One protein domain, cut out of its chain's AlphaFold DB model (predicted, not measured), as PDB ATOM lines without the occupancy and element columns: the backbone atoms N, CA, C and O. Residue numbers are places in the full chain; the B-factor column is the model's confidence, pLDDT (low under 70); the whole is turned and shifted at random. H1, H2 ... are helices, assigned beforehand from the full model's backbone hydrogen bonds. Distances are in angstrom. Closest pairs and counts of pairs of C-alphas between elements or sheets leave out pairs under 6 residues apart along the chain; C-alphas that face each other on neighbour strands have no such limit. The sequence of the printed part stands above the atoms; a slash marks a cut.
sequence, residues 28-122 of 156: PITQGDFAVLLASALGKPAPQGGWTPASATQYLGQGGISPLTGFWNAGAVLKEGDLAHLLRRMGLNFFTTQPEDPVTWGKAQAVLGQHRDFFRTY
ATOM      1  N   PRO A  28     -52.714   4.756 -40.700       96.50
ATOM      2  CA  PRO A  28     -52.361   4.227 -39.392       96.50
ATOM      3  C   PRO A  28     -50.855   3.980 -39.262       96.50
ATOM      4  O   PRO A  28     -50.238   3.333 -40.109       96.50
ATOM      5  N   ILE A  29     -50.268   4.446 -38.161       96.25
ATOM      6  CA  ILE A  29     -48.867   4.186 -37.835       96.25
ATOM      7  C   ILE A  29     -48.736   2.869 -37.072       96.25
ATOM      8  O   ILE A  29     -49.549   2.537 -36.202       96.25
ATOM      9  N   THR A  30     -47.679   2.114 -37.361       97.00
ATOM     10  CA  THR A  30     -47.342   0.929 -36.570       97.00
ATOM     11  C   THR A  30     -46.669   1.324 -35.254       97.00
ATOM     12  O   THR A  30     -46.076   2.399 -35.124       97.00
ATOM     13  N   GLN A  31     -46.706   0.447 -34.250       96.75
ATOM     14  CA  GLN A  31     -45.982   0.687 -33.001       96.75
ATOM     15  C   GLN A  31     -44.466   0.774 -33.233       96.75
ATOM     16  O   GLN A  31     -43.787   1.529 -32.541       96.75
ATOM     17  N   GLY A  32     -43.929   0.019 -34.197       95.88
ATOM     18  CA  GLY A  32     -42.507   0.033 -34.532       95.88
ATOM     19  C   GLY A  32     -42.068   1.361 -35.139       95.88
ATOM     20  O   GLY A  32     -41.066   1.936 -34.711       95.88
ATOM     21  N   ASP A  33     -42.852   1.881 -36.079       96.88
ATOM     22  CA  ASP A  33     -42.598   3.180 -36.700       96.88
ATOM     23  C   ASP A  33     -42.748   4.322 -35.694       96.88
ATOM     24  O   ASP A  33     -41.907   5.221 -35.621       96.88
ATOM     25  N   PHE A  34     -43.770   4.253 -34.837       96.88
ATOM     26  CA  PHE A  34     -43.920   5.217 -33.755       96.88
ATOM     27  C   PHE A  34     -42.748   5.167 -32.771       96.88
ATOM     28  O   PHE A  34     -42.262   6.215 -32.347       96.88
ATOM     29  N   ALA A  35     -42.253   3.975 -32.424       96.06
ATOM     30  CA  ALA A  35     -41.083   3.832 -31.565       96.06
ATOM     31  C   ALA A  35     -39.853   4.516 -32.174       96.06
ATOM     32  O   ALA A  35     -39.119   5.189 -31.450       96.06
ATOM     33  N   VAL A  36     -39.647   4.400 -33.491       95.75
ATOM     34  CA  VAL A  36     -38.574   5.107 -34.209       95.75
ATOM     35  C   VAL A  36     -38.751   6.619 -34.109       95.75
ATOM     36  O   VAL A  36     -37.790   7.313 -33.765       95.75
ATOM     37  N   LEU A  37     -39.958   7.138 -34.356       95.00
ATOM     38  CA  LEU A  37     -40.241   8.571 -34.229       95.00
ATOM     39  C   LEU A  37     -39.981   9.071 -32.807       95.00
ATOM     40  O   LEU A  37     -39.296  10.077 -32.622       95.00
ATOM     41  N   LEU A  38     -40.486   8.350 -31.806       95.00
ATOM     42  CA  LEU A  38     -40.310   8.702 -30.407       95.00
ATOM     43  C   LEU A  38     -38.829   8.669 -30.027       95.00
ATOM     44  O   LEU A  38     -38.318   9.673 -29.550       95.00
ATOM     45  N   ALA A  39     -38.110   7.577 -30.302       93.62
ATOM     46  CA  ALA A  39     -36.682   7.455 -30.001       93.62
ATOM     47  C   ALA A  39     -35.829   8.527 -30.701       93.62
ATOM     48  O   ALA A  39     -34.842   8.985 -30.133       93.62
ATOM     49  N   SER A  40     -36.231   8.959 -31.900       92.38
ATOM     50  CA  SER A  40     -35.582  10.055 -32.633       92.38
ATOM     51  C   SER A  40     -35.896  11.435 -32.049       92.38
ATOM     52  O   SER A  40     -35.085  12.350 -32.169       92.38
ATOM     53  N   ALA A  41     -37.070  11.604 -31.437       92.00
ATOM     54  CA  ALA A  41     -37.456  12.840 -30.760       92.00
ATOM     55  C   ALA A  41     -36.765  12.999 -29.396       92.00
ATOM     56  O   ALA A  41     -36.627  14.122 -28.903       92.00
ATOM     57  N   LEU A  42     -36.326  11.890 -28.795       90.44
ATOM     58  CA  LEU A  42     -35.546  11.900 -27.565       90.44
ATOM     59  C   LEU A  42     -34.145  12.469 -27.816       90.44
ATOM     60  O   LEU A  42     -33.523  12.195 -28.838       90.44
ATOM     61  N   GLY A  43     -33.610  13.235 -26.862       74.38
ATOM     62  CA  GLY A  43     -32.312  13.920 -26.988       74.38
ATOM     63  C   GLY A  43     -31.067  13.019 -27.065       74.38
ATOM     64  O   GLY A  43     -29.951  13.510 -26.903       74.38
ATOM     65  N   LYS A  44     -31.221  11.706 -27.276       78.31
ATOM     66  CA  LYS A  44     -30.112  10.752 -27.364       78.31
ATOM     67  C   LYS A  44     -29.603  10.649 -28.811       78.31
ATOM     68  O   LYS A  44     -30.416  10.508 -29.724       78.31
ATOM     69  N   PRO A  45     -28.276  10.619 -29.037       77.44
ATOM     70  CA  PRO A  45     -27.718  10.327 -30.352       77.44
ATOM     71  C   PRO A  45     -28.218   8.981 -30.889       77.44
ATOM     72  O   PRO A  45     -28.223   7.978 -30.166       77.44
ATOM     73  N   ALA A  46     -28.627   8.964 -32.158       82.31
ATOM     74  CA  ALA A  46     -29.039   7.740 -32.831       82.31
ATOM     75  C   ALA A  46     -27.868   6.736 -32.909       82.31
ATOM     76  O   ALA A  46     -26.709   7.150 -33.023       82.31
ATOM     77  N   PRO A  47     -28.142   5.420 -32.857       83.69
ATOM     78  CA  PRO A  47     -27.117   4.400 -33.058       83.69
ATOM     79  C   PRO A  47     -26.543   4.456 -34.484       83.69
ATOM     80  O   PRO A  47     -27.124   5.058 -35.389       83.69
ATOM     81  N   GLN A  48     -25.394   3.807 -34.698       79.50
ATOM     82  CA  GLN A  48     -24.786   3.699 -36.026       79.50
ATOM     83  C   GLN A  48     -25.766   3.001 -36.985       79.50
ATOM     84  O   GLN A  48     -26.172   1.871 -36.738       79.50
ATOM     85  N   GLY A  49     -26.166   3.693 -38.056       81.75
ATOM     86  CA  GLY A  49     -27.202   3.221 -38.988       81.75
ATOM     87  C   GLY A  49     -28.617   3.752 -38.718       81.75
ATOM     88  O   GLY A  49     -29.518   3.470 -39.500       81.75
ATOM     89  N   GLY A  50     -28.808   4.566 -37.675       88.50
ATOM     90  CA  GLY A  50     -30.092   5.185 -37.346       88.50
ATOM     91  C   GLY A  50     -31.022   4.281 -36.537       88.50
ATOM     92  O   GLY A  50     -30.739   3.113 -36.274       88.50
ATOM     93  N   TRP A  51     -32.148   4.846 -36.102       92.31
ATOM     94  CA  TRP A  51     -33.166   4.095 -35.377       92.31
ATOM     95  C   TRP A  51     -33.936   3.168 -36.318       92.31
ATOM     96  O   TRP A  51     -34.500   3.597 -37.320       92.31
ATOM     97  N   THR A  52     -33.992   1.897 -35.946       94.38
ATOM     98  CA  THR A  52     -34.848   0.874 -36.559       94.38
ATOM     99  C   THR A  52     -35.979   0.516 -35.597       94.38
ATOM    100  O   THR A  52     -35.796   0.677 -34.387       94.38
ATOM    101  N   PRO A  53     -37.117  -0.034 -36.064       94.00
ATOM    102  CA  PRO A  53     -38.190  -0.471 -35.168       94.00
ATOM    103  C   PRO A  53     -37.699  -1.384 -34.035       94.00
ATOM    104  O   PRO A  53     -38.063  -1.193 -32.877       94.00
ATOM    105  N   ALA A  54     -36.799  -2.324 -34.334       92.25
ATOM    106  CA  ALA A  54     -36.223  -3.220 -33.332       92.25
ATOM    107  C   ALA A  54     -35.349  -2.476 -32.304       92.25
ATOM    108  O   ALA A  54     -35.546  -2.619 -31.099       92.25
ATOM    109  N   SER A  55     -34.409  -1.642 -32.762       92.69
ATOM    110  CA  SER A  55     -33.508  -0.912 -31.854       92.69
ATOM    111  C   SER A  55     -34.237   0.146 -31.022       92.69
ATOM    112  O   SER A  55     -33.920   0.332 -29.847       92.69
ATOM    113  N   ALA A  56     -35.244   0.804 -31.599       93.81
ATOM    114  CA  ALA A  56     -36.044   1.815 -30.926       93.81
ATOM    115  C   ALA A  56     -36.953   1.206 -29.849       93.81
ATOM    116  O   ALA A  56     -36.944   1.668 -28.708       93.81
ATOM    117  N   THR A  57     -37.688   0.135 -30.170       94.00
ATOM    118  CA  THR A  57     -38.545  -0.562 -29.193       94.00
ATOM    119  C   THR A  57     -37.733  -1.163 -28.047       94.00
ATOM    120  O   THR A  57     -38.131  -1.043 -26.888       94.00
ATOM    121  N   GLN A  58     -36.552  -1.723 -28.333       91.44
ATOM    122  CA  GLN A  58     -35.626  -2.195 -27.303       91.44
ATOM    123  C   GLN A  58     -35.144  -1.049 -26.401       91.44
ATOM    124  O   GLN A  58     -35.187  -1.171 -25.178       91.44
ATOM    125  N   TYR A  59     -34.701   0.069 -26.984       91.12
ATOM    126  CA  TYR A  59     -34.222   1.223 -26.223       91.12
ATOM    127  C   TYR A  59     -35.312   1.819 -25.319       91.12
ATOM    128  O   TYR A  59     -35.059   2.099 -24.147       91.12
ATOM    129  N   LEU A  60     -36.531   1.980 -25.839       92.31
ATOM    130  CA  LEU A  60     -37.675   2.468 -25.066       92.31
ATOM    131  C   LEU A  60     -38.060   1.478 -23.959       92.31
ATOM    132  O   LEU A  60     -38.253   1.888 -22.813       92.31
ATOM    133  N   GLY A  61     -38.082   0.179 -24.268       91.00
ATOM    134  CA  GLY A  61     -38.367  -0.882 -23.303       91.00
ATOM    135  C   GLY A  61     -37.373  -0.926 -22.140       91.00
ATOM    136  O   GLY A  61     -37.790  -1.037 -20.991       91.00
ATOM    137  N   GLN A  62     -36.073  -0.749 -22.406       89.19
ATOM    138  CA  GLN A  62     -35.041  -0.656 -21.360       89.19
ATOM    139  C   GLN A  62     -35.276   0.517 -20.397       89.19
ATOM    140  O   GLN A  62     -34.971   0.411 -19.215       89.19
ATOM    141  N   GLY A  63     -35.865   1.613 -20.883       85.94
ATOM    142  CA  GLY A  63     -36.262   2.756 -20.057       85.94
ATOM    143  C   GLY A  63     -37.652   2.631 -19.426       85.94
ATOM    144  O   GLY A  63     -38.217   3.621 -18.964       85.94
ATOM    145  N   GLY A  64     -38.250   1.436 -19.456       88.50
ATOM    146  CA  GLY A  64     -39.571   1.167 -18.891       88.50
ATOM    147  C   GLY A  64     -40.736   1.767 -19.683       88.50
ATOM    148  O   GLY A  64     -41.856   1.819 -19.169       88.50
ATOM    149  N   ILE A  65     -40.502   2.225 -20.916       91.44
ATOM    150  CA  ILE A  65     -41.539   2.740 -21.810       91.44
ATOM    151  C   ILE A  65     -42.060   1.589 -22.660       91.44
ATOM    152  O   ILE A  65     -41.366   1.075 -23.542       91.44
ATOM    153  N   SER A  66     -43.305   1.207 -22.406       92.75
ATOM    154  CA  SER A  66     -44.001   0.176 -23.162       92.75
ATOM    155  C   SER A  66     -45.476   0.527 -23.369       92.75
ATOM    156  O   SER A  66     -46.030   1.308 -22.582       92.75
ATOM    157  N   PRO A  67     -46.104  -0.014 -24.432       91.56
ATOM    158  CA  PRO A  67     -47.545   0.088 -24.654       91.56
ATOM    159  C   PRO A  67     -48.346  -0.510 -23.491       91.56
ATOM    160  O   PRO A  67     -47.788  -1.152 -22.598       91.56
ATOM    161  N   LEU A  68     -49.670  -0.341 -23.510       88.62
ATOM    162  CA  LEU A  68     -50.547  -0.795 -22.429       88.62
ATOM    163  C   LEU A  68     -50.474  -2.317 -22.217       88.62
ATOM    164  O   LEU A  68     -50.568  -2.790 -21.088       88.62
ATOM    165  N   THR A  69     -50.241  -3.074 -23.290       85.38
ATOM    166  CA  THR A  69     -50.031  -4.533 -23.273       85.38
ATOM    167  C   THR A  69     -48.753  -4.964 -22.545       85.38
ATOM    168  O   THR A  69     -48.579  -6.145 -22.252       85.38
ATOM    169  N   GLY A  70     -47.847  -4.027 -22.256       84.50
ATOM    170  CA  GLY A  70     -46.589  -4.258 -21.550       84.50
ATOM    171  C   GLY A  70     -45.395  -4.567 -22.455       84.50
ATOM    172  O   GLY A  70     -44.260  -4.465 -21.992       84.50
ATOM    173  N   PHE A  71     -45.613  -4.864 -23.736       89.56
ATOM    174  CA  PHE A  71     -44.560  -5.157 -24.709       89.56
ATOM    175  C   PHE A  71     -44.841  -4.496 -26.060       89.56
ATOM    176  O   PHE A  71     -45.988  -4.276 -26.441       89.56
ATOM    177  N   TRP A  72     -43.772  -4.182 -26.789       93.69
ATOM    178  CA  TRP A  72     -43.861  -3.630 -28.135       93.69
ATOM    179  C   TRP A  72     -44.168  -4.730 -29.152       93.69
ATOM    180  O   TRP A  72     -43.487  -5.754 -29.184       93.69
ATOM    181  N   ASN A  73     -45.142  -4.489 -30.028       94.81
ATOM    182  CA  ASN A  73     -45.369  -5.293 -31.223       94.81
ATOM    183  C   ASN A  73     -45.164  -4.411 -32.457       94.81
ATOM    184  O   ASN A  73     -46.075  -3.708 -32.882       94.81
ATOM    185  N   ALA A  74     -43.958  -4.453 -33.029       92.38
ATOM    186  CA  ALA A  74     -43.542  -3.532 -34.085       92.38
ATOM    187  C   ALA A  74     -44.469  -3.513 -35.315       92.38
ATOM    188  O   ALA A  74     -44.606  -2.460 -35.924       92.38
ATOM    189  N   GLY A  75     -45.107  -4.638 -35.661       94.06
ATOM    190  CA  GLY A  75     -46.021  -4.727 -36.804       94.06
ATOM    191  C   GLY A  75     -47.483  -4.403 -36.482       94.06
ATOM    192  O   GLY A  75     -48.300  -4.331 -37.396       94.06
ATOM    193  N   ALA A  76     -47.840  -4.231 -35.207       95.44
ATOM    194  CA  ALA A  76     -49.198  -3.870 -34.823       95.44
ATOM    195  C   ALA A  76     -49.454  -2.380 -35.059       95.44
ATOM    196  O   ALA A  76     -48.565  -1.551 -34.875       95.44
ATOM    197  N   VAL A  77     -50.693  -2.036 -35.404       96.75
ATOM    198  CA  VAL A  77     -51.148  -0.643 -35.436       96.75
ATOM    199  C   VAL A  77     -51.121  -0.069 -34.020       96.75
ATOM    200  O   VAL A  77     -51.543  -0.724 -33.063       96.75
ATOM    201  N   LEU A  78     -50.613   1.155 -33.876       96.69
ATOM    202  CA  LEU A  78     -50.657   1.876 -32.613       96.69
ATOM    203  C   LEU A  78     -52.070   2.414 -32.379       96.69
ATOM    204  O   LEU A  78     -52.595   3.152 -33.210       96.69
ATOM    205  N   LYS A  79     -52.663   2.090 -31.231       97.06
ATOM    206  CA  LYS A  79     -53.963   2.627 -30.816       97.06
ATOM    207  C   LYS A  79     -53.813   3.887 -29.972       97.06
ATOM    208  O   LYS A  79     -52.796   4.079 -29.298       97.06
ATOM    209  N   GLU A  80     -54.833   4.739 -29.946       95.81
ATOM    210  CA  GLU A  80     -54.794   5.962 -29.140       95.81
ATOM    211  C   GLU A  80     -54.657   5.680 -27.643       95.81
ATOM    212  O   GLU A  80     -53.995   6.439 -26.933       95.81
ATOM    213  N   GLY A  81     -55.245   4.584 -27.155       95.12
ATOM    214  CA  GLY A  81     -55.103   4.153 -25.768       95.12
ATOM    215  C   GLY A  81     -53.646   3.858 -25.399       95.12
ATOM    216  O   GLY A  81     -53.180   4.291 -24.341       95.12
ATOM    217  N   ASP A  82     -52.905   3.202 -26.298       96.19
ATOM    218  CA  ASP A  82     -51.473   2.936 -26.136       96.19
ATOM    219  C   ASP A  82     -50.658   4.228 -26.181       96.19
ATOM    220  O   ASP A  82     -49.819   4.455 -25.310       96.19
ATOM    221  N   LEU A  83     -50.939   5.114 -27.141       96.19
ATOM    222  CA  LEU A  83     -50.290   6.424 -27.229       96.19
ATOM    223  C   LEU A  83     -50.502   7.233 -25.941       96.19
ATOM    224  O   LEU A  83     -49.545   7.729 -25.346       96.19
ATOM    225  N   ALA A  84     -51.743   7.318 -25.462       95.44
ATOM    226  CA  ALA A  84     -52.074   8.010 -24.224       95.44
ATOM    227  C   ALA A  84     -51.411   7.366 -23.001       95.44
ATOM    228  O   ALA A  84     -50.986   8.070 -22.083       95.44
ATOM    229  N   HIS A  85     -51.306   6.034 -22.955       94.81
ATOM    230  CA  HIS A  85     -50.572   5.338 -21.900       94.81
ATOM    231  C   HIS A  85     -49.079   5.688 -21.922       94.81
ATOM    232  O   HIS A  85     -48.531   6.064 -20.887       94.81
ATOM    233  N   LEU A  86     -48.437   5.616 -23.091       94.88
ATOM    234  CA  LEU A  86     -47.017   5.915 -23.284       94.88
ATOM    235  C   LEU A  86     -46.683   7.346 -22.844       94.88
ATOM    236  O   LEU A  86     -45.768   7.557 -22.047       94.88
ATOM    237  N   LEU A  87     -47.455   8.327 -23.314       94.38
ATOM    238  CA  LEU A  87     -47.246   9.743 -23.003       94.38
ATOM    239  C   LEU A  87     -47.436  10.033 -21.509       94.38
ATOM    240  O   LEU A  87     -46.577  10.671 -20.898       94.38
ATOM    241  N   ARG A  88     -48.489   9.484 -20.889       92.81
ATOM    242  CA  ARG A  88     -48.707   9.593 -19.436       92.81
ATOM    243  C   ARG A  88     -47.611   8.934 -18.636       92.81
ATOM    244  O   ARG A  88     -47.132   9.519 -17.669       92.81
ATOM    245  N   ARG A  89     -47.158   7.754 -19.061       89.75
ATOM    246  CA  ARG A  89     -46.025   7.095 -18.424       89.75
ATOM    247  C   ARG A  89     -44.799   7.995 -18.474       89.75
ATOM    248  O   ARG A  89     -44.114   8.091 -17.463       89.75
ATOM    249  N   MET A  90     -44.548   8.701 -19.576       90.06
ATOM    250  CA  MET A  90     -43.445   9.664 -19.687       90.06
ATOM    251  C   MET A  90     -43.645  10.939 -18.846       90.06
ATOM    252  O   MET A  90     -42.657  11.583 -18.509       90.06
ATOM    253  N   GLY A  91     -44.865  11.239 -18.398       90.44
ATOM    254  CA  GLY A  91     -45.186  12.388 -17.542       90.44
ATOM    255  C   GLY A  91     -46.020  13.468 -18.232       90.44
ATOM    256  O   GLY A  91     -46.230  14.534 -17.659       90.44
ATOM    257  N   LEU A  92     -46.507  13.213 -19.450       90.94
ATOM    258  CA  LEU A  92     -47.412  14.112 -20.162       90.94
ATOM    259  C   LEU A  92     -48.868  13.773 -19.839       90.94
ATOM    260  O   LEU A  92     -49.301  12.634 -19.992       90.94
ATOM    261  N   ASN A  93     -49.656  14.774 -19.458       90.38
ATOM    262  CA  ASN A  93     -51.093  14.609 -19.246       90.38
ATOM    263  C   ASN A  93     -51.823  14.506 -20.592       90.38
ATOM    264  O   ASN A  93     -52.319  15.500 -21.117       90.38
ATOM    265  N   PHE A  94     -51.860  13.299 -21.155       89.75
ATOM    266  CA  PHE A  94     -52.512  13.002 -22.427       89.75
ATOM    267  C   PHE A  94     -53.660  12.009 -22.226       89.75
ATOM    268  O   PHE A  94     -53.475  10.939 -21.643       89.75
ATOM    269  N   PHE A  95     -54.840  12.355 -22.733       91.12
ATOM    270  CA  PHE A  95     -56.056  11.555 -22.617       91.12
ATOM    271  C   PHE A  95     -56.721  11.423 -23.983       91.12
ATOM    272  O   PHE A  95     -56.626  12.321 -24.815       91.12
ATOM    273  N   THR A  96     -57.406  10.304 -24.197       92.44
ATOM    274  CA  THR A  96     -58.234  10.069 -25.380       92.44
ATOM    275  C   THR A  96     -59.599   9.563 -24.933       92.44
ATOM    276  O   THR A  96     -59.707   8.841 -23.940       92.44
ATOM    277  N   THR A  97     -60.638   9.951 -25.662       92.44
ATOM    278  CA  THR A  97     -61.992   9.397 -25.540       92.44
ATOM    279  C   THR A  97     -62.223   8.228 -26.496       92.44
ATOM    280  O   THR A  97     -63.267   7.589 -26.425       92.44
ATOM    281  N   GLN A  98     -61.260   7.939 -27.376       94.56
ATOM    282  CA  GLN A  98     -61.341   6.930 -28.432       94.56
ATOM    283  C   GLN A  98     -60.147   5.963 -28.342       94.56
ATOM    284  O   GLN A  98     -59.301   5.930 -29.229       94.56
ATOM    285  N   PRO A  99     -60.020   5.181 -27.254       94.00
ATOM    286  CA  PRO A  99     -58.818   4.388 -26.983       94.00
ATOM    287  C   PRO A  99     -58.544   3.283 -28.010       94.00
ATOM    288  O   PRO A  99     -57.396   2.858 -28.134       94.00
ATOM    289  N   GLU A 100     -59.570   2.828 -28.729       95.31
ATOM    290  CA  GLU A 100     -59.465   1.759 -29.724       95.31
ATOM    291  C   GLU A 100     -59.110   2.260 -31.128       95.31
ATOM    292  O   GLU A 100     -58.761   1.446 -31.987       95.31
ATOM    293  N   ASP A 101     -59.164   3.576 -31.353       95.94
ATOM    294  CA  ASP A 101     -58.930   4.160 -32.667       95.94
ATOM    295  C   ASP A 101     -57.440   4.086 -33.038       95.94
ATOM    296  O   ASP A 101     -56.562   4.181 -32.167       95.94
ATOM    297  N   PRO A 102     -57.124   3.890 -34.329       96.94
ATOM    298  CA  PRO A 102     -55.750   3.889 -34.792       96.94
ATOM    299  C   PRO A 102     -55.157   5.298 -34.727       96.94
ATOM    300  O   PRO A 102     -55.776   6.287 -35.114       96.94
ATOM    301  N   VAL A 103     -53.905   5.387 -34.295       96.00
ATOM    302  CA  VAL A 103     -53.111   6.607 -34.413       96.00
ATOM    303  C   VAL A 103     -52.610   6.706 -35.844       96.00
ATOM    304  O   VAL A 103     -52.041   5.755 -36.370       96.00
ATOM    305  N   THR A 104     -52.773   7.870 -36.459       96.50
ATOM    306  CA  THR A 104     -52.223   8.139 -37.789       96.50
ATOM    307  C   THR A 104     -50.814   8.723 -37.705       96.50
ATOM    308  O   THR A 104     -50.416   9.279 -36.672       96.50
ATOM    309  N   TRP A 105     -50.054   8.657 -38.799       94.69
ATOM    310  CA  TRP A 105     -48.742   9.309 -38.897       94.69
ATOM    311  C   TRP A 105     -48.793  10.799 -38.553       94.69
ATOM    312  O   TRP A 105     -47.970  11.285 -37.772       94.69
ATOM    313  N   GLY A 106     -49.786  11.515 -39.083       92.44
ATOM    314  CA  GLY A 106     -49.974  12.940 -38.834       92.44
ATOM    315  C   GLY A 106     -50.221  13.231 -37.356       92.44
ATOM    316  O   GLY A 106     -49.596  14.129 -36.792       92.44
ATOM    317  N   LYS A 107     -51.062  12.427 -36.691       94.62
ATOM    318  CA  LYS A 107     -51.331  12.577 -35.254       94.62
ATOM    319  C   LYS A 107     -50.092  12.279 -34.410       94.62
ATOM    320  O   LYS A 107     -49.770  13.058 -33.513       94.62
ATOM    321  N   ALA A 108     -49.367  11.204 -34.712       95.19
ATOM    322  CA  ALA A 108     -48.124  10.862 -34.023       95.19
ATOM    323  C   ALA A 108     -47.085  11.992 -34.111       95.19
ATOM    324  O   ALA A 108     -46.530  12.415 -33.094       95.19
ATOM    325  N   GLN A 109     -46.855  12.524 -35.313       93.88
ATOM    326  CA  GLN A 109     -45.923  13.630 -35.528       93.88
ATOM    327  C   GLN A 109     -46.390  14.924 -34.860       93.88
ATOM    328  O   GLN A 109     -45.573  15.615 -34.251       93.88
ATOM    329  N   ALA A 110     -47.687  15.241 -34.924       93.00
ATOM    330  CA  ALA A 110     -48.251  16.425 -34.282       93.00
ATOM    331  C   ALA A 110     -48.021  16.405 -32.766       93.00
ATOM    332  O   ALA A 110     -47.554  17.393 -32.206       93.00
ATOM    333  N   VAL A 111     -48.260  15.264 -32.113       93.94
ATOM    334  CA  VAL A 111     -48.029  15.109 -30.671       93.94
ATOM    335  C   VAL A 111     -46.550  15.272 -30.315       93.94
ATOM    336  O   VAL A 111     -46.214  16.013 -29.388       93.94
ATOM    337  N   LEU A 112     -45.647  14.622 -31.057       93.88
ATOM    338  CA  LEU A 112     -44.204  14.752 -30.820       93.88
ATOM    339  C   LEU A 112     -43.709  16.185 -31.059       93.88
ATOM    340  O   LEU A 112     -42.883  16.692 -30.300       93.88
ATOM    341  N   GLY A 113     -44.239  16.855 -32.082       92.00
ATOM    342  CA  GLY A 113     -43.935  18.247 -32.397       92.00
ATOM    343  C   GLY A 113     -44.440  19.222 -31.333       92.00
ATOM    344  O   GLY A 113     -43.690  20.099 -30.908       92.00
ATOM    345  N   GLN A 114     -45.676  19.041 -30.858       92.81
ATOM    346  CA  GLN A 114     -46.296  19.880 -29.828       92.81
ATOM    347  C   GLN A 114     -45.523  19.843 -28.502       92.81
ATOM    348  O   GLN A 114     -45.436  20.854 -27.811       92.81
ATOM    349  N   HIS A 115     -44.925  18.697 -28.161       92.94
ATOM    350  CA  HIS A 115     -44.155  18.508 -26.927       92.94
ATOM    351  C   HIS A 115     -42.648  18.351 -27.177       92.94
ATOM    352  O   HIS A 115     -41.941  17.713 -26.395       92.94
ATOM    353  N   ARG A 116     -42.126  18.937 -28.260       91.50
ATOM    354  CA  ARG A 116     -40.733  18.745 -28.690       91.50
ATOM    355  C   ARG A 116     -39.704  19.049 -27.600       91.50
ATOM    356  O   ARG A 116     -38.740  18.300 -27.448       91.50
ATOM    357  N   ASP A 117     -39.889  20.132 -26.851       91.25
ATOM    358  CA  ASP A 117     -38.923  20.551 -25.826       91.25
ATOM    359  C   ASP A 117     -38.893  19.577 -24.637       91.25
ATOM    360  O   ASP A 117     -37.823  19.265 -24.109       91.25
ATOM    361  N   PHE A 118     -40.049  19.004 -24.285       91.75
ATOM    362  CA  PHE A 118     -40.130  17.910 -23.321       91.75
ATOM    363  C   PHE A 118     -39.332  16.694 -23.810       91.75
ATOM    364  O   PHE A 118     -38.436  16.232 -23.110       91.75
ATOM    365  N   PHE A 119     -39.580  16.213 -25.033       92.12
ATOM    366  CA  PHE A 119     -38.904  15.012 -25.543       92.12
ATOM    367  C   PHE A 119     -37.389  15.182 -25.680       92.12
ATOM    368  O   PHE A 119     -36.641  14.263 -25.352       92.12
ATOM    369  N   ARG A 120     -36.912  16.368 -26.071       89.88
ATOM    370  CA  ARG A 120     -35.471  16.652 -26.172       89.88
ATOM    371  C   ARG A 120     -34.731  16.537 -24.844       89.88
ATOM    372  O   ARG A 120     -33.563  16.166 -24.840       89.88
ATOM    373  N   THR A 121     -35.385  16.883 -23.740       88.50
ATOM    374  CA  THR A 121     -34.779  16.837 -22.397       88.50
ATOM    375  C   THR A 121     -35.078  15.532 -21.663       88.50
ATOM    376  O   THR A 121     -34.395  15.186 -20.699       88.50
ATOM    377  N   TYR A 122     -36.077  14.784 -22.126       87.75
ATOM    378  CA  TYR A 122     -36.501  13.545 -21.509       87.75
ATOM    379  C   TYR A 122     -35.474  12.425 -21.724       87.75
ATOM    380  O   TYR A 122     -35.124  12.075 -22.852       87.75
TER     381      TYR A 122
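This is residues 28 to 122 of the 156 residues of an uncharacterized protein of Acidobacteria bacterium (UniProt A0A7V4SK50). What is the main picture? H1 is the middle of a small helical body joined mostly by long loops, and three other short helices pack on it: H2 crosses it near its first residues, H4 runs beside it, and H5 lies across its last end, while H3 stays apart from H1. H3 touches no helix but is near H4. What are the make-up and size? The printed part has 95 residues with five named helices, H1 to H5 in chain order, and no named strand; the class is all helix. It is compact, with a radius of gyration of the C-alphas of 12.1 A and spans of 38 by 28 by 24 A.

Where are the longest helices? H1, residues 31 to 41, begins at C-alpha 31 (-45.982, 0.687, -33.001) and is 15.0 A long; H3, residues 80 to 90, is 15.2 A long. Where are the others? H2 is residues 53 to 62, H4 residues 105 to 114, and H5 residues 116 to 121, ending at C-alpha 121 (-34.779, 16.837, -22.397).

What touches the hub, H1? H2 touches it at a steep tilt of 69.6 degrees, only just short of perpendicular, with the C-alphas of Gly 32 and Pro 53 closest at 4.4 A. H4 touches it at a shallow tilt of 27 degrees, the same way, Ala 41 and Leu 112 having the closest C-alphas, 7.0 A. H5 only just touches it, with 3 pairs of C-alphas within 8 A, the closest Ala 41 and Phe 119 at 5.8 A. What of the backbones? In H1, H2, H3, H4 and H5, every O i to N i+4 pair is within hydrogen-bond range.

Which links are long? H1 to H2, H2 to H3 and H3 to H4 are long; H4 to H5 is tight. Is anything cut or uncertain? The printed part has no cut, and no printed residue is under 70 in pLDDT.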